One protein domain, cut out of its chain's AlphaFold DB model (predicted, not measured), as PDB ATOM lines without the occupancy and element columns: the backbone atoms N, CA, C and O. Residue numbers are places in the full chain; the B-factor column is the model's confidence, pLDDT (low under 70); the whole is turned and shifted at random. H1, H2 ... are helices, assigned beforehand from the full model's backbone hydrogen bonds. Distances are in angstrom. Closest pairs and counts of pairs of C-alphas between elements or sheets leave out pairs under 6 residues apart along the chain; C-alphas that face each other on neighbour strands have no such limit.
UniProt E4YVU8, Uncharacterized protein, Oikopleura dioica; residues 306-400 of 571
ATOM      1  N   THR A 306     -29.161  26.960 -30.598       92.81
ATOM      2  CA  THR A 306     -30.617  26.845 -30.698       92.81
ATOM      3  C   THR A 306     -31.170  28.058 -31.435       92.81
ATOM      4  O   THR A 306     -31.844  27.889 -32.448       92.81
ATOM      5  N   ASP A 307     -30.762  29.263 -31.038       91.31
ATOM      6  CA  ASP A 307     -31.125  30.520 -31.693       91.31
ATOM      7  C   ASP A 307     -30.684  30.531 -33.156       91.31
ATOM      8  O   ASP A 307     -31.413  30.973 -34.045       91.31
ATOM      9  N   TRP A 308     -29.482  30.027 -33.454       94.62
ATOM     10  CA  TRP A 308     -29.039  29.888 -34.840       94.62
ATOM     11  C   TRP A 308     -29.946  28.949 -35.646       94.62
ATOM     12  O   TRP A 308     -30.297  29.260 -36.789       94.62
ATOM     13  N   TYR A 309     -30.303  27.798 -35.072       95.88
ATOM     14  CA  TYR A 309     -31.144  26.805 -35.731       95.88
ATOM     15  C   TYR A 309     -32.546  27.354 -35.983       95.88
ATOM     16  O   TYR A 309     -33.040  27.261 -37.108       95.88
ATOM     17  N   GLU A 310     -33.155  27.989 -34.983       95.12
ATOM     18  CA  GLU A 310     -34.462  28.633 -35.102       95.12
ATOM     19  C   GLU A 310     -34.446  29.729 -36.171       95.12
ATOM     20  O   GLU A 310     -35.310  29.740 -37.051       95.12
ATOM     21  N   ASN A 311     -33.407  30.569 -36.190       94.62
ATOM     22  CA  ASN A 311     -33.222  31.588 -37.223       94.62
ATOM     23  C   ASN A 311     -33.084  30.982 -38.628       94.62
ATOM     24  O   ASN A 311     -33.695  31.469 -39.582       94.62
ATOM     25  N   CYS A 312     -32.321  29.898 -38.785       94.25
ATOM     26  CA  CYS A 312     -32.213  29.215 -40.073       94.25
ATOM     27  C   CYS A 312     -33.552  28.608 -40.507       94.25
ATOM     28  O   CYS A 312     -33.959  28.776 -41.657       94.25
ATOM     29  N   CYS A 313     -34.259  27.937 -39.596       95.25
ATOM     30  CA  CYS A 313     -35.576  27.359 -39.849       95.25
ATOM     31  C   CYS A 313     -36.603  28.427 -40.242       95.25
ATOM     32  O   CYS A 313     -37.378  28.207 -41.177       95.25
ATOM     33  N   PHE A 314     -36.571  29.588 -39.584       95.88
ATOM     34  CA  PHE A 314     -37.395  30.748 -39.904       95.88
ATOM     35  C   PHE A 314     -37.103  31.287 -41.311       95.88
ATOM     36  O   PHE A 314     -38.029  31.439 -42.108       95.88
ATOM     37  N   ILE A 315     -35.829  31.482 -41.674       94.44
ATOM     38  CA  ILE A 315     -35.441  31.945 -43.019       94.44
ATOM     39  C   ILE A 315     -35.887  30.946 -44.098       94.44
ATOM     40  O   ILE A 315     -36.420  31.348 -45.133       94.44
ATOM     41  N   LEU A 316     -35.722  29.644 -43.857       95.81
ATOM     42  CA  LEU A 316     -36.168  28.603 -44.789       95.81
ATOM     43  C   LEU A 316     -37.696  28.587 -44.955       95.81
ATOM     44  O   LEU A 316     -38.186  28.375 -46.066       95.81
ATOM     45  N   ASN A 317     -38.445  28.846 -43.876       95.38
ATOM     46  CA  ASN A 317     -39.902  28.991 -43.919       95.38
ATOM     47  C   ASN A 317     -40.324  30.219 -44.731       95.38
ATOM     48  O   ASN A 317     -41.174  30.093 -45.611       95.38
ATOM     49  N   LEU A 318     -39.698  31.378 -44.493       94.31
ATOM     50  CA  LEU A 318     -39.970  32.609 -45.245       94.31
ATOM     51  C   LEU A 318     -39.721  32.445 -46.748       94.31
ATOM     52  O   LEU A 318     -40.426  33.024 -47.570       94.31
ATOM     53  N   GLN A 319     -38.746  31.618 -47.122       92.81
ATOM     54  CA  GLN A 319     -38.428  31.326 -48.520       92.81
ATOM     55  C   GLN A 319     -39.348  30.273 -49.157       92.81
ATOM     56  O   GLN A 319     -39.148  29.903 -50.314       92.81
ATOM     57  N   GLY A 320     -40.341  29.761 -48.422       95.75
ATOM     58  CA  GLY A 320     -41.254  28.729 -48.911       95.75
ATOM     59  C   GLY A 320     -40.581  27.372 -49.136       95.75
ATOM     60  O   GLY A 320     -41.106  26.528 -49.866       95.75
ATOM     61  N   ILE A 321     -39.415  27.131 -48.527       96.88
ATOM     62  CA  ILE A 321     -38.700  25.861 -48.657       96.88
ATOM     63  C   ILE A 321     -39.333  24.864 -47.692       96.88
ATOM     64  O   ILE A 321     -39.003  24.805 -46.509       96.88
ATOM     65  N   THR A 322     -40.253  24.061 -48.221       95.81
ATOM     66  CA  THR A 322     -41.022  23.056 -47.467       95.81
ATOM     67  C   THR A 322     -40.466  21.636 -47.605       95.81
ATOM     68  O   THR A 322     -40.796  20.748 -46.818       95.81
ATOM     69  N   ASN A 323     -39.596  21.386 -48.591       96.94
ATOM     70  CA  ASN A 323     -39.010  20.066 -48.806       96.94
ATOM     71  C   ASN A 323     -37.948  19.755 -47.737       96.94
ATOM     72  O   ASN A 323     -36.880  20.363 -47.728       96.94
ATOM     73  N   LYS A 324     -38.214  18.747 -46.895       95.94
ATOM     74  CA  LYS A 324     -37.329  18.313 -45.797       95.94
ATOM     75  C   LYS A 324     -35.883  18.044 -46.236       95.94
ATOM     76  O   LYS A 324     -34.955  18.421 -45.534       95.94
ATOM     77  N   LYS A 325     -35.667  17.429 -47.408       96.12
ATOM     78  CA  LYS A 325     -34.309  17.148 -47.913       96.12
ATOM     79  C   LYS A 325     -33.572  18.434 -48.279       96.12
ATOM     80  O   LYS A 325     -32.388  18.568 -47.990       96.12
ATOM     81  N   THR A 326     -34.276  19.374 -48.901       96.19
ATOM     82  CA  THR A 326     -33.721  20.675 -49.286       96.19
ATOM     83  C   THR A 326     -33.400  21.517 -48.055       96.19
ATOM     84  O   THR A 326     -32.310  22.074 -47.973       96.19
ATOM     85  N   ARG A 327     -34.298  21.549 -47.063       97.44
ATOM     86  CA  ARG A 327     -34.071  22.236 -45.781       97.44
ATOM     87  C   ARG A 327     -32.847  21.689 -45.056       97.44
ATOM     88  O   ARG A 327     -31.971  22.458 -44.679       97.44
ATOM     89  N   LEU A 328     -32.735  20.362 -44.968       97.19
ATOM     90  CA  LEU A 328     -31.574  19.691 -44.388       97.19
ATOM     91  C   LEU A 328     -30.273  20.057 -45.118       97.19
ATOM     92  O   LEU A 328     -29.272  20.355 -44.475       97.19
ATOM     93  N   ALA A 329     -30.285  20.084 -46.455       96.69
ATOM     94  CA  ALA A 329     -29.119  20.476 -47.244       96.69
ATOM     95  C   ALA A 329     -28.706  21.935 -46.992       96.69
ATOM     96  O   ALA A 329     -27.513  22.216 -46.894       96.69
ATOM     97  N   HIS A 330     -29.667  22.853 -46.838       96.94
ATOM     98  CA  HIS A 330     -29.375  24.241 -46.482       96.94
ATOM     99  C   HIS A 330     -28.823  24.375 -45.062       96.94
ATOM    100  O   HIS A 330     -27.790  25.017 -44.900       96.94
ATOM    101  N   LEU A 331     -29.449  23.733 -44.069       96.94
ATOM    102  CA  LEU A 331     -28.984  23.738 -42.676       96.94
ATOM    103  C   LEU A 331     -27.574  23.164 -42.538       96.94
ATOM    104  O   LEU A 331     -26.732  23.721 -41.850       96.94
ATOM    105  N   VAL A 332     -27.286  22.056 -43.219       96.81
ATOM    106  CA  VAL A 332     -25.936  21.481 -43.233       96.81
ATOM    107  C   VAL A 332     -24.975  22.377 -44.020       96.81
ATOM    108  O   VAL A 332     -23.808  22.499 -43.661       96.81
ATOM    109  N   GLY A 333     -25.448  23.022 -45.088       96.00
ATOM    110  CA  GLY A 333     -24.696  23.974 -45.907       96.00
ATOM    111  C   GLY A 333     -24.260  25.242 -45.170       96.00
ATOM    112  O   GLY A 333     -23.245  25.830 -45.537       96.00
ATOM    113  N   SER A 334     -25.004  25.654 -44.142       95.69
ATOM    114  CA  SER A 334     -24.728  26.848 -43.338       95.69
ATOM    115  C   SER A 334     -23.820  26.598 -42.135       95.69
ATOM    116  O   SER A 334     -23.415  27.545 -41.461       95.69
ATOM    117  N   ILE A 335     -23.445  25.346 -41.876       95.50
ATOM    118  CA  ILE A 335     -22.443  24.995 -40.868       95.50
ATOM    119  C   ILE A 335     -21.056  25.179 -41.478       95.50
ATOM    120  O   ILE A 335     -20.775  24.684 -42.570       95.50
ATOM    121  N   ASN A 336     -20.155  25.859 -40.770       90.88
ATOM    122  CA  ASN A 336     -18.817  26.095 -41.296       90.88
ATOM    123  C   ASN A 336     -17.986  24.804 -41.426       90.88
ATOM    124  O   ASN A 336     -17.725  24.092 -40.450       90.88
ATOM    125  N   GLY A 337     -17.500  24.568 -42.647       86.88
ATOM    126  CA  GLY A 337     -16.278  23.825 -42.951       86.88
ATOM    127  C   GLY A 337     -16.124  22.499 -42.208       86.88
ATOM    128  O   GLY A 337     -16.770  21.505 -42.525       86.88
ATOM    129  N   LYS A 338     -15.221  22.455 -41.224       84.69
ATOM    130  CA  LYS A 338     -14.838  21.211 -40.533       84.69
ATOM    131  C   LYS A 338     -15.972  20.609 -39.691       84.69
ATOM    132  O   LYS A 338     -16.065  19.385 -39.603       84.69
ATOM    133  N   PHE A 339     -16.865  21.433 -39.135       87.62
ATOM    134  CA  PHE A 339     -18.032  20.945 -38.390       87.62
ATOM    135  C   PHE A 339     -19.088  20.347 -39.316       87.62
ATOM    136  O   PHE A 339     -19.731  19.363 -38.954       87.62
ATOM    137  N   GLN A 340     -19.201  20.869 -40.539       94.94
ATOM    138  CA  GLN A 340     -20.097  20.325 -41.553       94.94
ATOM    139  C   GLN A 340     -19.801  18.842 -41.813       94.94
ATOM    140  O   GLN A 340     -20.718  18.027 -41.847       94.94
ATOM    141  N   GLY A 341     -18.522  18.465 -41.924       93.56
ATOM    142  CA  GLY A 341     -18.118  17.070 -42.129       93.56
ATOM    143  C   GLY A 341     -18.514  16.139 -40.976       93.56
ATOM    144  O   GLY A 341     -18.980  15.023 -41.221       93.56
ATOM    145  N   LEU A 342     -18.377  16.602 -39.727       93.12
ATOM    146  CA  LEU A 342     -18.774  15.842 -38.534       93.12
ATOM    147  C   LEU A 342     -20.290  15.656 -38.464       93.12
ATOM    148  O   LEU A 342     -20.765  14.540 -38.251       93.12
ATOM    149  N   VAL A 343     -21.043  16.728 -38.714       95.56
ATOM    150  CA  VAL A 343     -22.507  16.687 -38.724       95.56
ATOM    151  C   VAL A 343     -23.007  15.775 -39.840       95.56
ATOM    152  O   VAL A 343     -23.802  14.884 -39.565       95.56
ATOM    153  N   ILE A 344     -22.474  15.899 -41.063       96.31
ATOM    154  CA  ILE A 344     -22.815  15.019 -42.192       96.31
ATOM    155  C   ILE A 344     -22.577  13.550 -41.843       96.31
ATOM    156  O   ILE A 344     -23.408  12.708 -42.172       96.31
ATOM    157  N   ARG A 345     -21.453  13.215 -41.202       94.00
ATOM    158  CA  ARG A 345     -21.152  11.825 -40.837       94.00
ATOM    159  C   ARG A 345     -22.140  11.298 -39.794       94.00
ATOM    160  O   ARG A 345     -22.696  10.227 -40.002       94.00
ATOM    161  N   SER A 346     -22.415  12.074 -38.746       95.00
ATOM    162  CA  SER A 346     -23.337  11.666 -37.680       95.00
ATOM    163  C   SER A 346     -24.780  11.509 -38.174       95.00
ATOM    164  O   SER A 346     -25.463  10.558 -37.799       95.00
ATOM    165  N   ILE A 347     -25.246  12.383 -39.073       96.12
ATOM    166  CA  ILE A 347     -26.600  12.264 -39.637       96.12
ATOM    167  C   ILE A 347     -26.698  11.174 -40.716       96.12
ATOM    168  O   ILE A 347     -27.779  10.626 -40.910       96.12
ATOM    169  N   LYS A 348     -25.597  10.824 -41.404       94.81
ATOM    170  CA  LYS A 348     -25.566   9.749 -42.422       94.81
ATOM    171  C   LYS A 348     -25.827   8.360 -41.843       94.81
ATOM    172  O   LYS A 348     -26.306   7.494 -42.566       94.81
ATOM    173  N   GLU A 349     -25.523   8.145 -40.566       93.62
ATOM    174  CA  GLU A 349     -25.794   6.877 -39.878       93.62
ATOM    175  C   GLU A 349     -27.296   6.658 -39.629       93.62
ATOM    176  O   GLU A 349     -27.748   5.529 -39.432       93.62
ATOM    177  N   LYS A 350     -28.103   7.726 -39.684       95.50
ATOM    178  CA  LYS A 350     -29.554   7.644 -39.515       95.50
ATOM    179  C   LYS A 350     -30.225   7.301 -40.844       95.50
ATOM    180  O   LYS A 350     -29.981   7.934 -41.866       95.50
ATOM    181  N   ARG A 351     -31.152   6.333 -40.822       95.06
ATOM    182  CA  ARG A 351     -31.929   5.916 -42.012       95.06
ATOM    183  C   ARG A 351     -32.756   7.053 -42.633       95.06
ATOM    184  O   ARG A 351     -33.046   7.011 -43.825       95.06
ATOM    185  N   SER A 352     -33.151   8.048 -41.842       96.06
ATOM    186  CA  SER A 352     -33.974   9.178 -42.281       96.06
ATOM    187  C   SER A 352     -33.652  10.430 -41.455       96.06
ATOM    188  O   SER A 352     -34.371  10.712 -40.496       96.06
ATOM    189  N   PRO A 353     -32.571  11.155 -41.786       97.00
ATOM    190  CA  PRO A 353     -32.153  12.314 -41.010       97.00
ATOM    191  C   PRO A 353     -33.187  13.443 -41.091       97.00
ATOM    192  O   PRO A 353     -33.698  13.759 -42.171       97.00
ATOM    193  N   THR A 354     -33.492  14.038 -39.944       97.62
ATOM    194  CA  THR A 354     -34.394  15.184 -39.781       97.62
ATOM    195  C   THR A 354     -33.620  16.473 -39.483       97.62
ATOM    196  O   THR A 354     -32.413  16.452 -39.251       97.62
ATOM    197  N   GLU A 355     -34.305  17.619 -39.501       96.81
ATOM    198  CA  GLU A 355     -33.715  18.910 -39.101       96.81
ATOM    199  C   GLU A 355     -33.300  18.880 -37.621       96.81
ATOM    200  O   GLU A 355     -32.184  19.275 -37.284       96.81
ATOM    201  N   ASP A 356     -34.123  18.267 -36.767       96.44
ATOM    202  CA  ASP A 356     -33.807  18.073 -35.351       96.44
ATOM    203  C   ASP A 356     -32.574  17.191 -35.147       96.44
ATOM    204  O   ASP A 356     -31.812  17.403 -34.208       96.44
ATOM    205  N   ASP A 357     -32.310  16.233 -36.040       97.19
ATOM    206  CA  ASP A 357     -31.087  15.436 -35.964       97.19
ATOM    207  C   ASP A 357     -29.828  16.290 -36.150       97.19
ATOM    208  O   ASP A 357     -28.802  15.987 -35.537       97.19
ATOM    209  N   VAL A 358     -29.894  17.361 -36.951       96.44
ATOM    210  CA  VAL A 358     -28.794  18.326 -37.109       96.44
ATOM    211  C   VAL A 358     -28.609  19.122 -35.824       96.44
ATOM    212  O   VAL A 358     -27.491  19.170 -35.311       96.44
ATOM    213  N   LEU A 359     -29.693  19.671 -35.263       96.56
ATOM    214  CA  LEU A 359     -29.653  20.412 -33.999       96.56
ATOM    215  C   LEU A 359     -29.097  19.546 -32.863       96.56
ATOM    216  O   LEU A 359     -28.145  19.935 -32.192       96.56
ATOM    217  N   GLN A 360     -29.622  18.334 -32.688       96.62
ATOM    218  CA  GLN A 360     -29.176  17.408 -31.645       96.62
ATOM    219  C   GLN A 360     -27.711  16.998 -31.821       96.62
ATOM    220  O   GLN A 360     -26.993  16.819 -30.839       96.62
ATOM    221  N   THR A 361     -27.240  16.865 -33.062       96.06
ATOM    222  CA  THR A 361     -25.823  16.595 -33.333       96.06
ATOM    223  C   THR A 361     -24.955  17.790 -32.948       96.06
ATOM    224  O   THR A 361     -23.931  17.607 -32.297       96.06
ATOM    225  N   LEU A 362     -25.368  19.013 -33.287       94.31
ATOM    226  CA  LEU A 362     -24.642  20.227 -32.916       94.31
ATOM    227  C   LEU A 362     -24.606  20.433 -31.395       94.31
ATOM    228  O   LEU A 362     -23.534  20.679 -30.849       94.31
ATOM    229  N   LEU A 363     -25.727  20.245 -30.697       94.50
ATOM    230  CA  LEU A 363     -25.790  20.329 -29.232       94.50
ATOM    231  C   LEU A 363     -24.906  19.268 -28.559       94.50
ATOM    232  O   LEU A 363     -24.191  19.567 -27.602       94.50
ATOM    233  N   LYS A 364     -24.879  18.037 -29.087       93.94
ATOM    234  CA  LYS A 364     -23.933  17.003 -28.630       93.94
ATOM    235  C   LYS A 364     -22.484  17.416 -28.862       93.94
ATOM    236  O   LYS A 364     -21.655  17.203 -27.983       93.94
ATOM    237  N   LEU A 365     -22.188  18.017 -30.018       90.31
ATOM    238  CA  LEU A 365     -20.845  18.488 -30.348       90.31
ATOM    239  C   LEU A 365     -20.355  19.569 -29.382       90.31
ATOM    240  O   LEU A 365     -19.200  19.514 -28.969       90.31
ATOM    241  N   LEU A 366     -21.229  20.490 -28.974       87.06
ATOM    242  CA  LEU A 366     -20.917  21.512 -27.971       87.06
ATOM    243  C   LEU A 366     -20.673  20.932 -26.574       87.06
ATOM    244  O   LEU A 366     -19.804  21.415 -25.852       87.06
ATOM    245  N   ASN A 367     -21.411  19.884 -26.207       85.62
ATOM    246  CA  ASN A 367     -21.323  19.254 -24.888       85.62
ATOM    247  C   ASN A 367     -20.144  18.276 -24.739       85.62
ATOM    248  O   ASN A 367     -19.937  17.716 -23.659       85.62
ATOM    249  N   TYR A 368     -19.344  18.045 -25.784       82.88
ATOM    250  CA  TYR A 368     -18.148  17.221 -25.646       82.88
ATOM    251  C   TYR A 368     -17.047  17.948 -24.867       82.88
ATOM    252  O   TYR A 368     -16.500  18.965 -25.290       82.88
ATOM    253  N   ASN A 369     -16.620  17.333 -23.764       71.69
ATOM    254  CA  ASN A 369     -15.391  17.718 -23.082       71.69
ATOM    255  C   ASN A 369     -14.177  17.599 -24.019       71.69
ATOM    256  O   ASN A 369     -14.118  16.728 -24.887       71.69
ATOM    257  N   ARG A 370     -13.154  18.437 -23.793       59.00
ATOM    258  CA  ARG A 370     -11.929  18.517 -24.618       59.00
ATOM    259  C   ARG A 370     -11.270  17.151 -24.876       59.00
ATOM    260  O   ARG A 370     -10.713  16.939 -25.951       59.00
ATOM    261  N   SER A 371     -11.316  16.238 -23.905       67.19
ATOM    262  CA  SER A 371     -10.797  14.867 -24.013       67.19
ATOM    263  C   SER A 371     -11.639  13.987 -24.941       67.19
ATOM    264  O   SER A 371     -11.077  13.305 -25.797       67.19
ATOM    265  N   HIS A 372     -12.968  14.046 -24.835       69.50
ATOM    266  CA  HIS A 372     -13.875  13.350 -25.749       69.50
ATOM    267  C   HIS A 372     -13.781  13.903 -27.165       69.50
ATOM    268  O   HIS A 372     -13.696  13.121 -28.102       69.50
ATOM    269  N   LEU A 373     -13.704  15.227 -27.326       62.94
ATOM    270  CA  LEU A 373     -13.570  15.834 -28.645       62.94
ATOM    271  C   LEU A 373     -12.252  15.417 -29.312       62.94
ATOM    272  O   LEU A 373     -12.244  15.050 -30.479       62.94
ATOM    273  N   LYS A 374     -11.141  15.402 -28.561       64.44
ATOM    274  CA  LYS A 374      -9.858  14.878 -29.056       64.44
ATOM    275  C   LYS A 374      -9.945  13.399 -29.430       64.44
ATOM    276  O   LYS A 374      -9.415  13.038 -30.474       64.44
ATOM    277  N   SER A 375     -10.592  12.570 -28.608       70.94
ATOM    278  CA  SER A 375     -10.780  11.138 -28.880       70.94
ATOM    279  C   SER A 375     -11.604  10.920 -30.149       70.94
ATOM    280  O   SER A 375     -11.145  10.246 -31.067       70.94
ATOM    281  N   GLU A 376     -12.754  11.581 -30.271       66.12
ATOM    282  CA  GLU A 376     -13.598  11.512 -31.464       66.12
ATOM    283  C   GLU A 376     -12.858  12.034 -32.701       66.12
ATOM    284  O   GLU A 376     -12.704  11.300 -33.669       66.12
ATOM    285  N   ILE A 377     -12.255  13.229 -32.649       62.88
ATOM    286  CA  ILE A 377     -11.438  13.773 -33.751       62.88
ATOM    287  C   ILE A 377     -10.295  12.822 -34.137       62.88
ATOM    288  O   ILE A 377     -10.027  12.641 -35.326       62.88
ATOM    289  N   SER A 378      -9.650  12.171 -33.164       61.66
ATOM    290  CA  SER A 378      -8.559  11.225 -33.423       61.66
ATOM    291  C   SER A 378      -9.013   9.935 -34.110       61.66
ATOM    292  O   SER A 378      -8.262   9.396 -34.921       61.66
ATOM    293  N   LYS A 379     -10.256   9.487 -33.883       69.31
ATOM    294  CA  LYS A 379     -10.862   8.366 -34.625       69.31
ATOM    295  C   LYS A 379     -11.105   8.710 -36.098       69.31
ATOM    296  O   LYS A 379     -11.271   7.813 -36.918       69.31
ATOM    297  N   PHE A 380     -11.124   9.995 -36.453       55.59
ATOM    298  CA  PHE A 380     -11.592  10.458 -37.757       55.59
ATOM    299  C   PHE A 380     -10.511  10.642 -38.834       55.59
ATOM    300  O   PHE A 380     -10.845  11.178 -39.888       55.59
ATOM    301  N   GLN A 381      -9.255  10.213 -38.620       46.44
ATOM    302  CA  GLN A 381      -8.119  10.420 -39.555       46.44
ATOM    303  C   GLN A 381      -7.943  11.884 -40.020       46.44
ATOM    304  O   GLN A 381      -7.258  12.168 -41.002       46.44
ATOM    305  N   ILE A 382      -8.538  12.845 -39.310       45.28
ATOM    306  CA  ILE A 382      -8.333  14.263 -39.573       45.28
ATOM    307  C   ILE A 382      -6.979  14.597 -38.955       45.28
ATOM    308  O   ILE A 382      -6.786  14.454 -37.747       45.28
ATOM    309  N   VAL A 383      -6.031  14.977 -39.813       40.47
ATOM    310  CA  VAL A 383      -4.703  15.495 -39.456       40.47
ATOM    311  C   VAL A 383      -4.815  16.369 -38.206       40.47
ATOM    312  O   VAL A 383      -5.741  17.172 -38.117       40.47
ATOM    313  N   ARG A 384      -3.903  16.175 -37.238       47.53
ATOM    314  CA  ARG A 384      -3.830  16.852 -35.927       47.53
ATOM    315  C   ARG A 384      -3.824  18.380 -36.071       47.53
ATOM    316  O   ARG A 384      -2.787  19.022 -35.938       47.53
ATOM    317  N   ASP A 385      -4.977  18.966 -36.348       52.19
ATOM    318  CA  ASP A 385      -5.087  20.379 -36.653       52.19
ATOM    319  C   ASP A 385      -5.355  21.150 -35.362       52.19
ATOM    320  O   ASP A 385      -6.483  21.258 -34.871       52.19
ATOM    321  N   ARG A 386      -4.258  21.638 -34.782       51.97
ATOM    322  CA  ARG A 386      -4.220  22.432 -33.552       51.97
ATOM    323  C   ARG A 386      -5.184  23.623 -33.596       51.97
ATOM    324  O   ARG A 386      -5.805  23.909 -32.575       51.97
ATOM    325  N   GLN A 387      -5.383  24.232 -34.769       54.22
ATOM    326  CA  GLN A 387      -6.271  25.386 -34.932       54.22
ATOM    327  C   GLN A 387      -7.742  25.035 -34.678       54.22
ATOM    328  O   GLN A 387      -8.469  25.841 -34.112       54.22
ATOM    329  N   LEU A 388      -8.186  23.818 -35.025       54.72
ATOM    330  CA  LEU A 388      -9.570  23.385 -34.779       54.72
ATOM    331  C   LEU A 388      -9.856  23.241 -33.277       54.72
ATOM    332  O   LEU A 388     -10.941  23.577 -32.807       54.72
ATOM    333  N   ILE A 389      -8.873  22.741 -32.526       57.44
ATOM    334  CA  ILE A 389      -8.982  22.581 -31.073       57.44
ATOM    335  C   ILE A 389      -9.000  23.953 -30.392       57.44
ATOM    336  O   ILE A 389      -9.764  24.143 -29.453       57.44
ATOM    337  N   GLU A 390      -8.181  24.899 -30.852       58.44
ATOM    338  CA  GLU A 390      -8.127  26.263 -30.308       58.44
ATOM    339  C   GLU A 390      -9.424  27.043 -30.607       58.44
ATOM    340  O   GLU A 390     -10.034  27.553 -29.671       58.44
ATOM    341  N   GLN A 391      -9.940  26.991 -31.841       55.84
ATOM    342  CA  GLN A 391     -11.220  27.620 -32.223       55.84
ATOM    343  C   GLN A 391     -12.420  27.089 -31.423       55.84
ATOM    344  O   GLN A 391     -13.329  27.838 -31.071       55.84
ATOM    345  N   PHE A 392     -12.440  25.792 -31.102       54.06
ATOM    346  CA  PHE A 392     -13.504  25.206 -30.281       54.06
ATOM    347  C   PHE A 392     -13.408  25.624 -28.802       54.06
ATOM    348  O   PHE A 392     -14.425  25.799 -28.133       54.06
ATOM    349  N   LEU A 393     -12.192  25.802 -28.273       55.41
ATOM    350  CA  LEU A 393     -11.985  26.258 -26.893       55.41
ATOM    351  C   LEU A 393     -12.324  27.738 -26.717       55.41
ATOM    352  O   LEU A 393     -12.896  28.100 -25.692       55.41
ATOM    353  N   GLU A 394     -12.041  28.566 -27.722       55.91
ATOM    354  CA  GLU A 394     -12.534  29.945 -27.782       55.91
ATOM    355  C   GLU A 394     -14.066  29.979 -27.746       55.91
ATOM    356  O   GLU A 394     -14.647  30.770 -27.007       55.91
ATOM    357  N   LEU A 395     -14.726  29.050 -28.443       48.12
ATOM    358  CA  LEU A 395     -16.181  28.930 -28.434       48.12
ATOM    359  C   LEU A 395     -16.746  28.530 -27.064       48.12
ATOM    360  O   LEU A 395     -17.739  29.093 -26.612       48.12
ATOM    361  N   ARG A 396     -16.088  27.595 -26.368       48.69
ATOM    362  CA  ARG A 396     -16.462  27.214 -24.997       48.69
ATOM    363  C   ARG A 396     -16.356  28.394 -24.029       48.69
ATOM    364  O   ARG A 396     -17.186  28.525 -23.134       48.69
ATOM    365  N   ASN A 397     -15.349  29.243 -24.217       48.59
ATOM    366  CA  ASN A 397     -15.148  30.434 -23.396       48.59
ATOM    367  C   ASN A 397     -16.164  31.540 -23.732       48.59
ATOM    368  O   ASN A 397     -16.618  32.231 -22.825       48.59
ATOM    369  N   LEU A 398     -16.583  31.663 -24.999       40.84
ATOM    370  CA  LEU A 398     -17.651  32.580 -25.428       40.84
ATOM    371  C   LEU A 398     -19.032  32.215 -24.858       40.84
ATOM    372  O   LEU A 398     -19.846  33.105 -24.647       40.84
ATOM    373  N   ILE A 399     -19.277  30.935 -24.554       45.16
ATOM    374  CA  ILE A 399     -20.522  30.446 -23.927       45.16
ATOM    375  C   ILE A 399     -20.542  30.714 -22.398       45.16
ATOM    376  O   ILE A 399     -21.481  30.347 -21.702       45.16
ATOM    377  N   GLY A 400     -19.532  31.397 -21.841       41.19
ATOM    378  CA  GLY A 400     -19.582  31.911 -20.464       41.19
ATOM    379  C   GLY A 400     -19.620  30.835 -19.374       41.19
ATOM    380  O   GLY A 400     -20.086  31.092 -18.269       41.19
TER     381      GLY A 400
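AT A GLANCE: This is residues 306 to 400 of the 571 residues of an uncharacterized protein of Oikopleura dioica (UniProt E4YVU8). Four short helices, H1 to H4, make the body: H2 and H4 run roughly the same way, with H1 on one side of them and H3 on the other. Beyond the last residues of H4, H5 and H6 form a looser pair that meets the body thinly and lies at one end of the longest axis. The printed part has 95 residues with six named helices, H1 to H6 in chain order, and no named strand; the class is all helix. It is compact, with a radius of gyration of the C-alphas of 14.3 A and spans of 41 by 32 by 18 A.

HOW THE PARTS SIT: Start at H1, residues 306 to 318, which touches H2, residues 324 to 333, at a steep tilt of 52 degrees, opposite ways; the closest C-alphas are those of Leu 316 and Arg 327, 6.8 A apart. H2 is the hub, touching three other helices. Next look at H3, residues 337 to 348: H2 and H3 are a helical hairpin, at a shallow tilt of 31 degrees, touching through residues 340 to 344 alone of H3, with the C-alphas of Val 332 and Gln 340 closest at 6.2 A. H4, residues 355 to 366, touches H2 with residues 355 to 358 alone, at a shallow tilt of 28 degrees, the same way; the closest C-alphas, of Leu 328 and Glu 355, are 5.8 A apart. H4 touches H3 at a steep tilt of 57 degrees, with the C-alphas of Val 343 and Thr 361 closest at 6.3 A. The helix packing is part aligned, part crossed: 2 of these 4 touching pairs are at a shallow tilt. H1 and H4 are close but not clearly touching. H5, residues 370 to 379, and H6, residues 386 to 398, are near each other, with 9 pairs of C-alphas within 10 A. Each is close to H4 but not clearly touching it, at 7.9 A between the C-alphas of Leu 365 and Leu 373 and 7.8 A between those of Leu 366 and Arg 396. H3 and H6 are only just apart, their closest C-alphas 8.1 A from each other. In H1, H2, H4, H5 and H6 every O i to N i+4 pair is within hydrogen-bond range; in H3 it is 6 of 8.

IN THESE COORDINATES: Find C-alpha 306 at (-30.617, 26.845, -30.698); from there H1 runs 18.2 A to residue 318. H2 is 13.8 A long and H3 16.9 A. Find C-alpha 355 at (-33.715, 18.910, -39.101), where H4 begins its 17.2 A. H5 measures 14.3 A, and H6 runs 18.7 A to C-alpha 398 at (-17.651, 32.580, -25.428).

THE WHOLE: The two C-alphas farthest apart, of Gly 320 and Ser 371, are 41.7 A apart. The printed part has no cut, and no link is long. The mean pLDDT of the printed part is 81.4; look for values under 70 at residues 370 to 374 and 376 to 400.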